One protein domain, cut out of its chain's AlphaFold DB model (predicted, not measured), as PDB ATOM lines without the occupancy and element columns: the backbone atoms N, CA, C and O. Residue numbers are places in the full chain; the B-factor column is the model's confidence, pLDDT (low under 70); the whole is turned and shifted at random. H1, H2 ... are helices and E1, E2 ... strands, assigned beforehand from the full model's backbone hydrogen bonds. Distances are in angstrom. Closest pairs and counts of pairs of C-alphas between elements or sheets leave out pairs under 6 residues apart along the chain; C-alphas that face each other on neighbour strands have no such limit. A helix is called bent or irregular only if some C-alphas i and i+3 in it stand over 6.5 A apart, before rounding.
ATOM      1  N   ALA A  30      52.961  99.394  21.358       89.56
ATOM      2  CA  ALA A  30      52.531 100.175  20.200       89.56
ATOM      3  C   ALA A  30      53.409  99.903  18.970       89.56
ATOM      4  O   ALA A  30      52.892  99.703  17.875       89.56
ATOM      5  N   LYS A  31      54.731  99.806  19.159       91.69
ATOM      6  CA  LYS A  31      55.672  99.481  18.074       91.69
ATOM      7  C   LYS A  31      55.417  98.103  17.469       91.69
ATOM      8  O   LYS A  31      55.516  97.956  16.258       91.69
ATOM      9  N   VAL A  32      55.070  97.111  18.290       93.12
ATOM     10  CA  VAL A  32      54.705  95.765  17.816       93.12
ATOM     11  C   VAL A  32      53.421  95.804  16.990       93.12
ATOM     12  O   VAL A  32      53.369  95.167  15.944       93.12
ATOM     13  N   LEU A  33      52.411  96.570  17.413       93.12
ATOM     14  CA  LEU A  33      51.170  96.715  16.646       93.12
ATOM     15  C   LEU A  33      51.412  97.387  15.289       93.12
ATOM     16  O   LEU A  33      50.898  96.911  14.282       93.12
ATOM     17  N   VAL A  34      52.225  98.448  15.258       94.25
ATOM     18  CA  VAL A  34      52.626  99.108  14.007       94.25
ATOM     19  C   VAL A  34      53.376  98.133  13.107       94.25
ATOM     20  O   VAL A  34      52.992  97.973  11.958       94.25
ATOM     21  N   ALA A  35      54.389  97.438  13.629       93.75
ATOM     22  CA  ALA A  35      55.185  96.498  12.840       93.75
ATOM     23  C   ALA A  35      54.333  95.360  12.258       93.75
ATOM     24  O   ALA A  35      54.502  95.004  11.097       93.75
ATOM     25  N   TYR A  36      53.391  94.825  13.038       94.56
ATOM     26  CA  TYR A  36      52.484  93.782  12.567       94.56
ATOM     27  C   TYR A  36      51.531  94.297  11.482       94.56
ATOM     28  O   TYR A  36      51.299  93.621  10.483       94.56
ATOM     29  N   TRP A  37      50.993  95.507  11.644       95.12
ATOM     30  CA  TRP A  37      50.187  96.132  10.597       95.12
ATOM     31  C   TRP A  37      51.013  96.377   9.325       95.12
ATOM     32  O   TRP A  37      50.553  96.048   8.235       95.12
ATOM     33  N   GLU A  38      52.247  96.880   9.459       95.00
ATOM     34  CA  GLU A  38      53.167  97.118   8.338       95.00
ATOM     35  C   GLU A  38      53.509  95.821   7.595       95.00
ATOM     36  O   GLU A  38      53.526  95.823   6.372       95.00
ATOM     37  N   GLU A  39      53.718  94.707   8.299       95.12
ATOM     38  CA  GLU A  39      53.975  93.396   7.688       95.12
ATOM     39  C   GLU A  39      52.789  92.914   6.837       95.12
ATOM     40  O   GLU A  39      52.974  92.460   5.708       95.12
ATOM     41  N   ASN A  40      51.561  93.050   7.344       93.06
ATOM     42  CA  ASN A  40      50.357  92.682   6.591       93.06
ATOM     43  C   ASN A  40      50.139  93.613   5.391       93.06
ATOM     44  O   ASN A  40      49.797  93.156   4.300       93.06
ATOM     45  N   PHE A  41      50.373  94.912   5.581       94.50
ATOM     46  CA  PHE A  41      50.347  95.893   4.502       94.50
ATOM     47  C   PHE A  41      51.359  95.522   3.410       94.50
ATOM     48  O   PHE A  41      50.993  95.408   2.245       94.50
ATOM     49  N   ASP A  42      52.611  95.267   3.786       94.88
ATOM     50  CA  ASP A  42      53.689  94.937   2.853       94.88
ATOM     51  C   ASP A  42      53.489  93.560   2.202       94.88
ATOM     52  O   ASP A  42      53.943  93.347   1.082       94.88
ATOM     53  N   THR A  43      52.756  92.643   2.840       94.75
ATOM     54  CA  THR A  43      52.370  91.357   2.236       94.75
ATOM     55  C   THR A  43      51.456  91.555   1.027       94.75
ATOM     56  O   THR A  43      51.675  90.934  -0.012       94.75
ATOM     57  N   LEU A  44      50.449  92.427   1.137       94.44
ATOM     58  CA  LEU A  44      49.561  92.737   0.015       94.44
ATOM     59  C   LEU A  44      50.263  93.637  -1.006       94.44
ATOM     60  O   LEU A  44      50.330  93.307  -2.185       94.44
ATOM     61  N   TRP A  45      50.801  94.769  -0.553       94.06
ATOM     62  CA  TRP A  45      51.279  95.843  -1.429       94.06
ATOM     63  C   TRP A  45      52.708  95.648  -1.936       94.06
ATOM     64  O   TRP A  45      53.108  96.290  -2.901       94.06
ATOM     65  N   GLY A  46      53.472  94.747  -1.321       92.38
ATOM     66  CA  GLY A  46      54.755  94.274  -1.838       92.38
ATOM     67  C   GLY A  46      54.619  93.138  -2.856       92.38
ATOM     68  O   GLY A  46      55.634  92.690  -3.393       92.38
ATOM     69  N   SER A  47      53.397  92.657  -3.123       93.38
ATOM     70  CA  SER A  47      53.148  91.626  -4.131       93.38
ATOM     71  C   SER A  47      53.483  92.143  -5.536       93.38
ATOM     72  O   SER A  47      53.090  93.259  -5.886       93.38
ATOM     73  N   PRO A  48      54.162  91.346  -6.385       92.19
ATOM     74  CA  PRO A  48      54.399  91.716  -7.781       92.19
ATOM     75  C   PRO A  48      53.101  91.792  -8.596       92.19
ATOM     76  O   PRO A  48      53.086  92.430  -9.646       92.19
ATOM     77  N   ASP A  49      52.029  91.149  -8.123       94.88
ATOM     78  CA  ASP A  49      50.700  91.192  -8.728       94.88
ATOM     79  C   ASP A  49      49.633  91.374  -7.638       94.88
ATOM     80  O   ASP A  49      48.974  90.440  -7.163       94.88
ATOM     81  N   VAL A  50      49.504  92.624  -7.192       95.31
ATOM     82  CA  VAL A  50      48.495  93.029  -6.207       95.31
ATOM     83  C   VAL A  50      47.087  92.747  -6.733       95.31
ATOM     84  O   VAL A  50      46.238  92.282  -5.979       95.31
ATOM     85  N   ALA A  51      46.835  92.971  -8.026       95.00
ATOM     86  CA  ALA A  51      45.522  92.756  -8.626       95.00
ATOM     87  C   ALA A  51      45.097  91.283  -8.551       95.00
ATOM     88  O   ALA A  51      43.986  91.000  -8.108       95.00
ATOM     89  N   ALA A  52      45.985  90.343  -8.892       95.75
ATOM     90  CA  ALA A  52      45.715  88.914  -8.716       95.75
ATOM     91  C   ALA A  52      45.477  88.551  -7.243       95.75
ATOM     92  O   ALA A  52      44.586  87.767  -6.934       95.75
ATOM     93  N   THR A  53      46.222  89.167  -6.322       95.88
ATOM     94  CA  THR A  53      46.037  88.940  -4.879       95.88
ATOM     95  C   THR A  53      44.651  89.401  -4.410       95.88
ATOM     96  O   THR A  53      43.982  88.691  -3.666       95.88
ATOM     97  N   LEU A  54      44.184  90.561  -4.882       96.19
ATOM     98  CA  LEU A  54      42.838  91.071  -4.598       96.19
ATOM     99  C   LEU A  54      41.739  90.180  -5.195       96.19
ATOM    100  O   LEU A  54      40.703  89.991  -4.564       96.19
ATOM    101  N   VAL A  55      41.974  89.597  -6.375       96.75
ATOM    102  CA  VAL A  55      41.057  88.618  -6.982       96.75
ATOM    103  C   VAL A  55      40.921  87.371  -6.104       96.75
ATOM    104  O   VAL A  55      39.800  86.918  -5.884       96.75
ATOM    105  N   GLU A  56      42.026  86.850  -5.564       96.81
ATOM    106  CA  GLU A  56      42.008  85.688  -4.661       96.81
ATOM    107  C   GLU A  56      41.348  85.995  -3.307       96.81
ATOM    108  O   GLU A  56      40.673  85.135  -2.744       96.81
ATOM    109  N   LEU A  57      41.492  87.222  -2.791       95.69
ATOM    110  CA  LEU A  57      40.763  87.670  -1.596       95.69
ATOM    111  C   LEU A  57      39.248  87.746  -1.837       95.69
ATOM    112  O   LEU A  57      38.463  87.568  -0.905       95.69
ATOM    113  N   GLY A  58      38.824  88.010  -3.075       96.62
ATOM    114  CA  GLY A  58      37.418  88.046  -3.452       96.62
ATOM    115  C   GLY A  58      36.612  89.021  -2.593       96.62
ATOM    116  O   GLY A  58      36.996  90.174  -2.405       96.62
ATOM    117  N   THR A  59      35.472  88.562  -2.078       96.75
ATOM    118  CA  THR A  59      34.530  89.385  -1.301       96.75
ATOM    119  C   THR A  59      35.023  89.740   0.102       96.75
ATOM    120  O   THR A  59      34.489  90.659   0.720       96.75
ATOM    121  N   ASP A  60      36.044  89.042   0.607       95.56
ATOM    122  CA  ASP A  60      36.609  89.299   1.937       95.56
ATOM    123  C   ASP A  60      37.514  90.546   1.931       95.56
ATOM    124  O   ASP A  60      37.835  91.114   2.981       95.56
ATOM    125  N   ALA A  61      37.904  91.017   0.740       95.69
ATOM    126  CA  ALA A  61      38.782  92.165   0.568       95.69
ATOM    127  C   ALA A  61      38.202  93.448   1.191       95.69
ATOM    128  O   ALA A  61      38.931  94.187   1.854       95.69
ATOM    129  N   ALA A  62      36.898  93.710   1.046       96.50
ATOM    130  CA  ALA A  62      36.273  94.901   1.624       96.50
ATOM    131  C   ALA A  62      36.390  94.950   3.154       96.50
ATOM    132  O   ALA A  62      36.754  95.990   3.709       96.50
ATOM    133  N   GLU A  63      36.113  93.835   3.837       95.44
ATOM    134  CA  GLU A  63      36.216  93.758   5.299       95.44
ATOM    135  C   GLU A  63      37.670  93.921   5.757       95.44
ATOM    136  O   GLU A  63      37.944  94.655   6.708       95.44
ATOM    137  N   MET A  64      38.617  93.310   5.040       95.00
ATOM    138  CA  MET A  64      40.045  93.471   5.315       95.00
ATOM    139  C   MET A  64      40.489  94.940   5.204       95.00
ATOM    140  O   MET A  64      41.203  95.438   6.080       95.00
ATOM    141  N   PHE A  65      40.078  95.649   4.148       95.44
ATOM    142  CA  PHE A  65      40.428  97.059   3.942       95.44
ATOM    143  C   PHE A  65      39.801  97.963   5.010       95.44
ATOM    144  O   PHE A  65      40.485  98.829   5.566       95.44
ATOM    145  N   ASP A  66      38.533  97.731   5.353       95.12
ATOM    146  CA  ASP A  66      37.854  98.439   6.441       95.12
ATOM    147  C   ASP A  66      38.567  98.213   7.783       95.12
ATOM    148  O   ASP A  66      38.901  99.176   8.481       95.12
ATOM    149  N   LEU A  67      38.906  96.963   8.115       94.81
ATOM    150  CA  LEU A  67      39.641  96.625   9.332       94.81
ATOM    151  C   LEU A  67      41.021  97.296   9.373       94.81
ATOM    152  O   LEU A  67      41.400  97.874  10.395       94.81
ATOM    153  N   SER A  68      41.755  97.279   8.257       94.69
ATOM    154  CA  SER A  68      43.046  97.960   8.142       94.69
ATOM    155  C   SER A  68      42.916  99.468   8.400       94.69
ATOM    156  O   SER A  68      43.681 100.029   9.188       94.69
ATOM    157  N   SER A  69      41.893 100.122   7.836       94.06
ATOM    158  CA  SER A  69      41.637 101.556   8.051       94.06
ATOM    159  C   SER A  69      41.307 101.893   9.514       94.06
ATOM    160  O   SER A  69      41.763 102.907  10.062       94.06
ATOM    161  N   LYS A  70      40.573 101.004  10.196       95.62
ATOM    162  CA  LYS A  70      40.258 101.123  11.623       95.62
ATOM    163  C   LYS A  70      41.509 100.980  12.482       95.62
ATOM    164  O   LYS A  70      41.669 101.751  13.429       95.62
ATOM    165  N   TYR A  71      42.420 100.068  12.137       93.69
ATOM    166  CA  TYR A  71      43.716  99.947  12.812       93.69
ATOM    167  C   TYR A  71      44.555 101.217  12.679       93.69
ATOM    168  O   TYR A  71      45.054 101.717  13.686       93.69
ATOM    169  N   VAL A  72      44.661 101.775  11.470       94.88
ATOM    170  CA  VAL A  72      45.373 103.040  11.220       94.88
ATOM    171  C   VAL A  72      44.790 104.165  12.076       94.88
ATOM    172  O   VAL A  72      45.528 104.863  12.770       94.88
ATOM    173  N   THR A  73      43.462 104.303  12.088       95.25
ATOM    174  CA  THR A  73      42.759 105.326  12.879       95.25
ATOM    175  C   THR A  73      43.007 105.149  14.378       95.25
ATOM    176  O   THR A  73      43.294 106.116  15.085       95.25
ATOM    177  N   PHE A  74      42.936 103.909  14.868       93.50
ATOM    178  CA  PHE A  74      43.214 103.576  16.262       93.50
ATOM    179  C   PHE A  74      44.650 103.945  16.659       93.50
ATOM    180  O   PHE A  74      44.843 104.624  17.667       93.50
ATOM    181  N   LEU A  75      45.643 103.549  15.856       92.75
ATOM    182  CA  LEU A  75      47.058 103.848  16.099       92.75
ATOM    183  C   LEU A  75      47.327 105.360  16.071       92.75
ATOM    184  O   LEU A  75      47.971 105.890  16.977       92.75
ATOM    185  N   ALA A  76      46.758 106.076  15.098       93.69
ATOM    186  CA  ALA A  76      46.873 107.527  15.003       93.69
ATOM    187  C   ALA A  76      46.328 108.247  16.247       93.69
ATOM    188  O   ALA A  76      46.952 109.191  16.735       93.69
ATOM    189  N   GLY A  77      45.205 107.768  16.791       92.88
ATOM    190  CA  GLY A  77      44.515 108.401  17.914       92.88
ATOM    191  C   GLY A  77      45.330 108.487  19.207       92.88
ATOM    192  O   GLY A  77      45.168 109.455  19.947       92.88
ATOM    193  N   PHE A  78      46.209 107.520  19.493       89.25
ATOM    194  CA  PHE A  78      47.017 107.545  20.723       89.25
ATOM    195  C   PHE A  78      48.509 107.810  20.494       89.25
ATOM    196  O   PHE A  78      49.202 108.152  21.452       89.25
ATOM    197  N   MET A  79      49.026 107.652  19.272       92.94
ATOM    198  CA  MET A  79      50.439 107.923  18.971       92.94
ATOM    199  C   MET A  79      50.704 109.398  18.641       92.94
ATOM    200  O   MET A  79      51.821 109.871  18.868       92.94
ATOM    201  N   GLY A  80      49.699 110.130  18.151       91.81
ATOM    202  CA  GLY A  80      49.827 111.538  17.777       91.81
ATOM    203  C   GLY A  80      50.307 112.427  18.930       91.81
ATOM    204  O   GLY A  80      49.757 112.393  20.029       91.81
ATOM    205  N   GLY A  81      51.348 113.228  18.692       90.06
ATOM    206  CA  GLY A  81      51.925 114.133  19.695       90.06
ATOM    207  C   GLY A  81      52.696 113.434  20.822       90.06
ATOM    208  O   GLY A  81      53.052 114.073  21.813       90.06
ATOM    209  N   THR A  82      52.965 112.134  20.689       90.62
ATOM    210  CA  THR A  82      53.761 111.351  21.647       90.62
ATOM    211  C   THR A  82      55.172 111.081  21.104       90.62
ATOM    212  O   THR A  82      55.436 111.314  19.923       90.62
ATOM    213  N   PRO A  83      56.096 110.517  21.907       92.25
ATOM    214  CA  PRO A  83      57.380 110.030  21.397       92.25
ATOM    215  C   PRO A  83      57.281 108.951  20.301       92.25
ATOM    216  O   PRO A  83      58.306 108.613  19.720       92.25
ATOM    217  N   LEU A  84      56.083 108.407  20.039       94.06
ATOM    218  CA  LEU A  84      55.805 107.448  18.965       94.06
ATOM    219  C   LEU A  84      55.381 108.114  17.642       94.06
ATOM    220  O   LEU A  84      55.011 107.421  16.696       94.06
ATOM    221  N   GLN A  85      55.402 109.450  17.565       94.00
ATOM    222  CA  GLN A  85      55.095 110.185  16.336       94.00
ATOM    223  C   GLN A  85      55.897 109.687  15.117       94.00
ATOM    224  O   GLN A  85      55.279 109.510  14.073       94.00
ATOM    225  N   PRO A  86      57.209 109.377  15.209       94.19
ATOM    226  CA  PRO A  86      57.958 108.894  14.047       94.19
ATOM    227  C   PRO A  86      57.430 107.566  13.485       94.19
ATOM    228  O   PRO A  86      57.420 107.363  12.272       94.19
ATOM    229  N   GLU A  87      56.984 106.649  14.348       94.25
ATOM    230  CA  GLU A  87      56.340 105.408  13.916       94.25
ATOM    231  C   GLU A  87      54.976 105.668  13.265       94.25
ATOM    232  O   GLU A  87      54.642 105.015  12.276       94.25
ATOM    233  N   LEU A  88      54.215 106.642  13.775       94.56
ATOM    234  CA  LEU A  88      52.951 107.057  13.170       94.56
ATOM    235  C   LEU A  88      53.173 107.682  11.787       94.56
ATOM    236  O   LEU A  88      52.479 107.323  10.841       94.56
ATOM    237  N   ASP A  89      54.158 108.568  11.648       94.94
ATOM    238  CA  ASP A  89      54.471 109.234  10.383       94.94
ATOM    239  C   ASP A  89      54.842 108.216   9.296       94.94
ATOM    240  O   ASP A  89      54.394 108.330   8.155       94.94
ATOM    241  N   ARG A  90      55.608 107.174   9.653       94.44
ATOM    242  CA  ARG A  90      55.959 106.082   8.733       94.44
ATOM    243  C   ARG A  90      54.732 105.290   8.278       94.44
ATOM    244  O   ARG A  90      54.590 105.020   7.086       94.44
ATOM    245  N   LEU A  91      53.841 104.955   9.210       95.00
ATOM    246  CA  LEU A  91      52.589 104.263   8.910       95.00
ATOM    247  C   LEU A  91      51.692 105.108   7.995       95.00
ATOM    248  O   LEU A  91      51.203 104.615   6.981       95.00
ATOM    249  N   LEU A  92      51.525 106.398   8.298       95.06
ATOM    250  CA  LEU A  92      50.722 107.313   7.486       95.06
ATOM    251  C   LEU A  92      51.321 107.536   6.094       95.06
ATOM    252  O   LEU A  92      50.572 107.636   5.127       95.06
ATOM    253  N   ALA A  93      52.651 107.555   5.969       95.94
ATOM    254  CA  ALA A  93      53.319 107.643   4.675       95.94
ATOM    255  C   ALA A  93      53.017 106.427   3.781       95.94
ATOM    256  O   ALA A  93      52.785 106.606   2.587       95.94
ATOM    257  N   LYS A  94      52.954 105.210   4.344       94.94
ATOM    258  CA  LYS A  94      52.539 104.004   3.603       94.94
ATOM    259  C   LYS A  94      51.095 104.112   3.115       94.94
ATOM    260  O   LYS A  94      50.831 103.862   1.946       94.94
ATOM    261  N   VAL A  95      50.177 104.534   3.987       94.50
ATOM    262  CA  VAL A  95      48.758 104.716   3.628       94.50
ATOM    263  C   VAL A  95      48.592 105.783   2.542       94.50
ATOM    264  O   VAL A  95      47.830 105.589   1.603       94.50
ATOM    265  N   ALA A  96      49.327 106.891   2.637       94.62
ATOM    266  CA  ALA A  96      49.275 107.969   1.652       94.62
ATOM    267  C   ALA A  96      49.857 107.576   0.282       94.62
ATOM    268  O   ALA A  96      49.523 108.206  -0.717       94.62
ATOM    269  N   ALA A  97      50.723 106.561   0.237       93.94
ATOM    270  CA  ALA A  97      51.314 106.036  -0.991       93.94
ATOM    271  C   ALA A  97      50.461 104.946  -1.664       93.94
ATOM    272  O   ALA A  97      50.890 104.387  -2.673       93.94
ATOM    273  N   LEU A  98      49.286 104.616  -1.114       92.06
ATOM    274  CA  LEU A  98      48.407 103.616  -1.706       92.06
ATOM    275  C   LEU A  98      47.922 104.050  -3.095       92.06
ATOM    276  O   LEU A  98      47.507 105.203  -3.257       92.06
ATOM    277  N   PRO A  99      47.911 103.136  -4.082       92.25
ATOM    278  CA  PRO A  99      47.213 103.389  -5.332       92.25
ATOM    279  C   PRO A  99      45.718 103.569  -5.060       92.25
ATOM    280  O   PRO A  99      45.172 103.029  -4.093       92.25
ATOM    281  N   ALA A 100      45.051 104.322  -5.931       93.50
ATOM    282  CA  ALA A 100      43.604 104.443  -5.874       93.50
ATOM    283  C   ALA A 100      42.953 103.064  -6.077       93.50
ATOM    284  O   ALA A 100      43.422 102.242  -6.870       93.50
ATOM    285  N   TYR A 101      41.896 102.797  -5.318       94.69
ATOM    286  CA  TYR A 101      41.160 101.543  -5.372       94.69
ATOM    287  C   TYR A 101      39.673 101.794  -5.147       94.69
ATOM    288  O   TYR A 101      39.269 102.698  -4.409       94.69
ATOM    289  N   THR A 102      38.866 100.909  -5.717       96.50
ATOM    290  CA  THR A 102      37.416 100.897  -5.570       96.50
ATOM    291  C   THR A 102      36.988  99.649  -4.808       96.50
ATOM    292  O   THR A 102      37.371  98.533  -5.161       96.50
ATOM    293  N   ILE A 103      36.171  99.842  -3.770       96.69
ATOM    294  CA  ILE A 103      35.451  98.763  -3.083       96.69
ATOM    295  C   ILE A 103      34.067  98.635  -3.726       96.69
ATOM    296  O   ILE A 103      33.295  99.597  -3.743       96.69
ATOM    297  N   HIS A 104      33.752  97.455  -4.251       97.12
ATOM    298  CA  HIS A 104      32.486  97.170  -4.924       97.12
ATOM    299  C   HIS A 104      31.389  96.765  -3.927       97.12
ATOM    300  O   HIS A 104      31.687  96.299  -2.825       97.12
ATOM    301  N   PRO A 105      30.095  96.890  -4.293       96.56
ATOM    302  CA  PRO A 105      28.983  96.525  -3.410       96.56
ATOM    303  C   PRO A 105      28.945  95.053  -2.983       96.56
ATOM    304  O   PRO A 105      28.303  94.730  -1.986       96.56
ATOM    305  N   ASP A 106      29.585  94.164  -3.743       95.88
ATOM    306  CA  ASP A 106      29.682  92.734  -3.438       95.88
ATOM    307  C   ASP A 106      30.825  92.391  -2.466       95.88
ATOM    308  O   ASP A 106      30.945  91.240  -2.055       95.88
ATOM    309  N   GLY A 107      31.635  93.378  -2.071       95.81
ATOM    310  CA  GLY A 107      32.770  93.211  -1.165       95.81
ATOM    311  C   GLY A 107      34.117  93.009  -1.863       95.81
ATOM    312  O   GLY A 107      35.146  92.952  -1.194       95.81
ATOM    313  N   THR A 108      34.148  92.926  -3.194       97.19
ATOM    314  CA  THR A 108      35.414  92.848  -3.937       97.19
ATOM    315  C   THR A 108      36.123  94.203  -3.983       97.19
ATOM    316  O   THR A 108      35.500  95.259  -3.852       97.19
ATOM    317  N   VAL A 109      37.445  94.189  -4.173       97.19
ATOM    318  CA  VAL A 109      38.266  95.405  -4.290       97.19
ATOM    319  C   VAL A 109      39.094  95.345  -5.566       97.19
ATOM    320  O   VAL A 109      39.729  94.333  -5.850       97.19
ATOM    321  N   THR A 110      39.114  96.436  -6.329       96.19
ATOM    322  CA  THR A 110      39.936  96.563  -7.540       96.19
ATOM    323  C   THR A 110      40.789  97.814  -7.493       96.19
ATOM    324  O   THR A 110      40.361  98.833  -6.958       96.19
ATOM    325  N   LEU A 111      41.971  97.751  -8.099       94.94
ATOM    326  CA  LEU A 111      42.804  98.930  -8.317       94.94
ATOM    327  C   LEU A 111      42.212  99.785  -9.433       94.94
ATOM    328  O   LEU A 111      41.786  99.258 -10.466       94.94
ATOM    329  N   ASP A 112      42.200 101.093  -9.222       92.25
ATOM    330  CA  ASP A 112      41.773 102.038 -10.241       92.25
ATOM    331  C   ASP A 112      42.909 102.213 -11.264       92.25
ATOM    332  O   ASP A 112      44.088 102.190 -10.894       92.25
TER     333      ASP A 112
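AT A GLANCE: This is residues 30 to 112 of the 115 residues of an uncharacterized protein of Rubritalea squalenifaciens DSM 18772 (UniProt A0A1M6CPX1). Three helices, H1, H2 and H3, make an elongated up-and-down bundle, each running against the one before it, and a small two-stranded hairpin, E1 and E2, sits at one end of it. H2 has a kink of 109 degrees near residue 59: its first part crosses that same end of the bundle and its longer part runs back along it, with the hairpin packed on residues 50 to 66. The printed part has 83 residues, with three named helices followed by two named strands in the order H1, H2, H3, E1, E2; the sheet order is E1 - E2, antiparallel, and the class is mostly helix. The whole is compact, with a radius of gyration of the C-alphas of 13.5 A, and spans 39 by 25 by 20 A.

HOW THE PARTS SIT: H1, residues 30 to 45, touches H2, residues 50 to 79, closest at the C-alphas of Leu 44 and Val 50, 6.3 A apart. These two form a helical hairpin, at a shallow tilt of 23 degrees, opposite ways. H2 touches H3, residues 85 to 96, with its residues 72 to 79 alone, closest at the C-alphas of Met 79 and Gln 85, 5.8 A apart. This second helical hairpin has a shallow tilt of 31 degrees, opposite ways. H1 touches H3 with residues 31 to 38 alone, closest at the C-alphas of Glu 38 and Leu 91, 7.2 A apart, at a shallow tilt of 19 degrees, the same way. Strands E1, residues 101 to 103, and E2, residues 109 to 111, form an antiparallel hairpin with 162 degrees between their directions; N 102 and O 110 are 2.8 A apart and N 110 and O 102 are 3.0 A apart, within hydrogen-bond range. The closest C-alphas of H2 and E2 are those of Ala 61 and Val 109, 5.9 A apart. H1 is apart from E1 and E2, and H3 is apart from E2. Each O i to N i+4 pair is within hydrogen-bond range in H1 and H3, and 20 of 26 are in H2.

IN THESE COORDINATES: H1 begins at C-alpha 30, (52.531, 100.175, 20.200), and is 22.1 A long. H2 ends at C-alpha 79, (50.439, 107.923, 18.971), and measures 29.3 A; it is irregular, with C-alphas 56 and 59 9.0 A apart. H3 is 16.0 A long, E1 6.7 A and E2 7.0 A. E2 ends at C-alpha 111, (42.804, 98.930, -8.317).

THE WHOLE: The two C-alphas farthest apart are those of Pro 83 and Asp 106, at 41.0 A. The printed part has no cut, and its four links between named elements are tight. The mean pLDDT of the printed part is 94.4, and no printed residue is under 70.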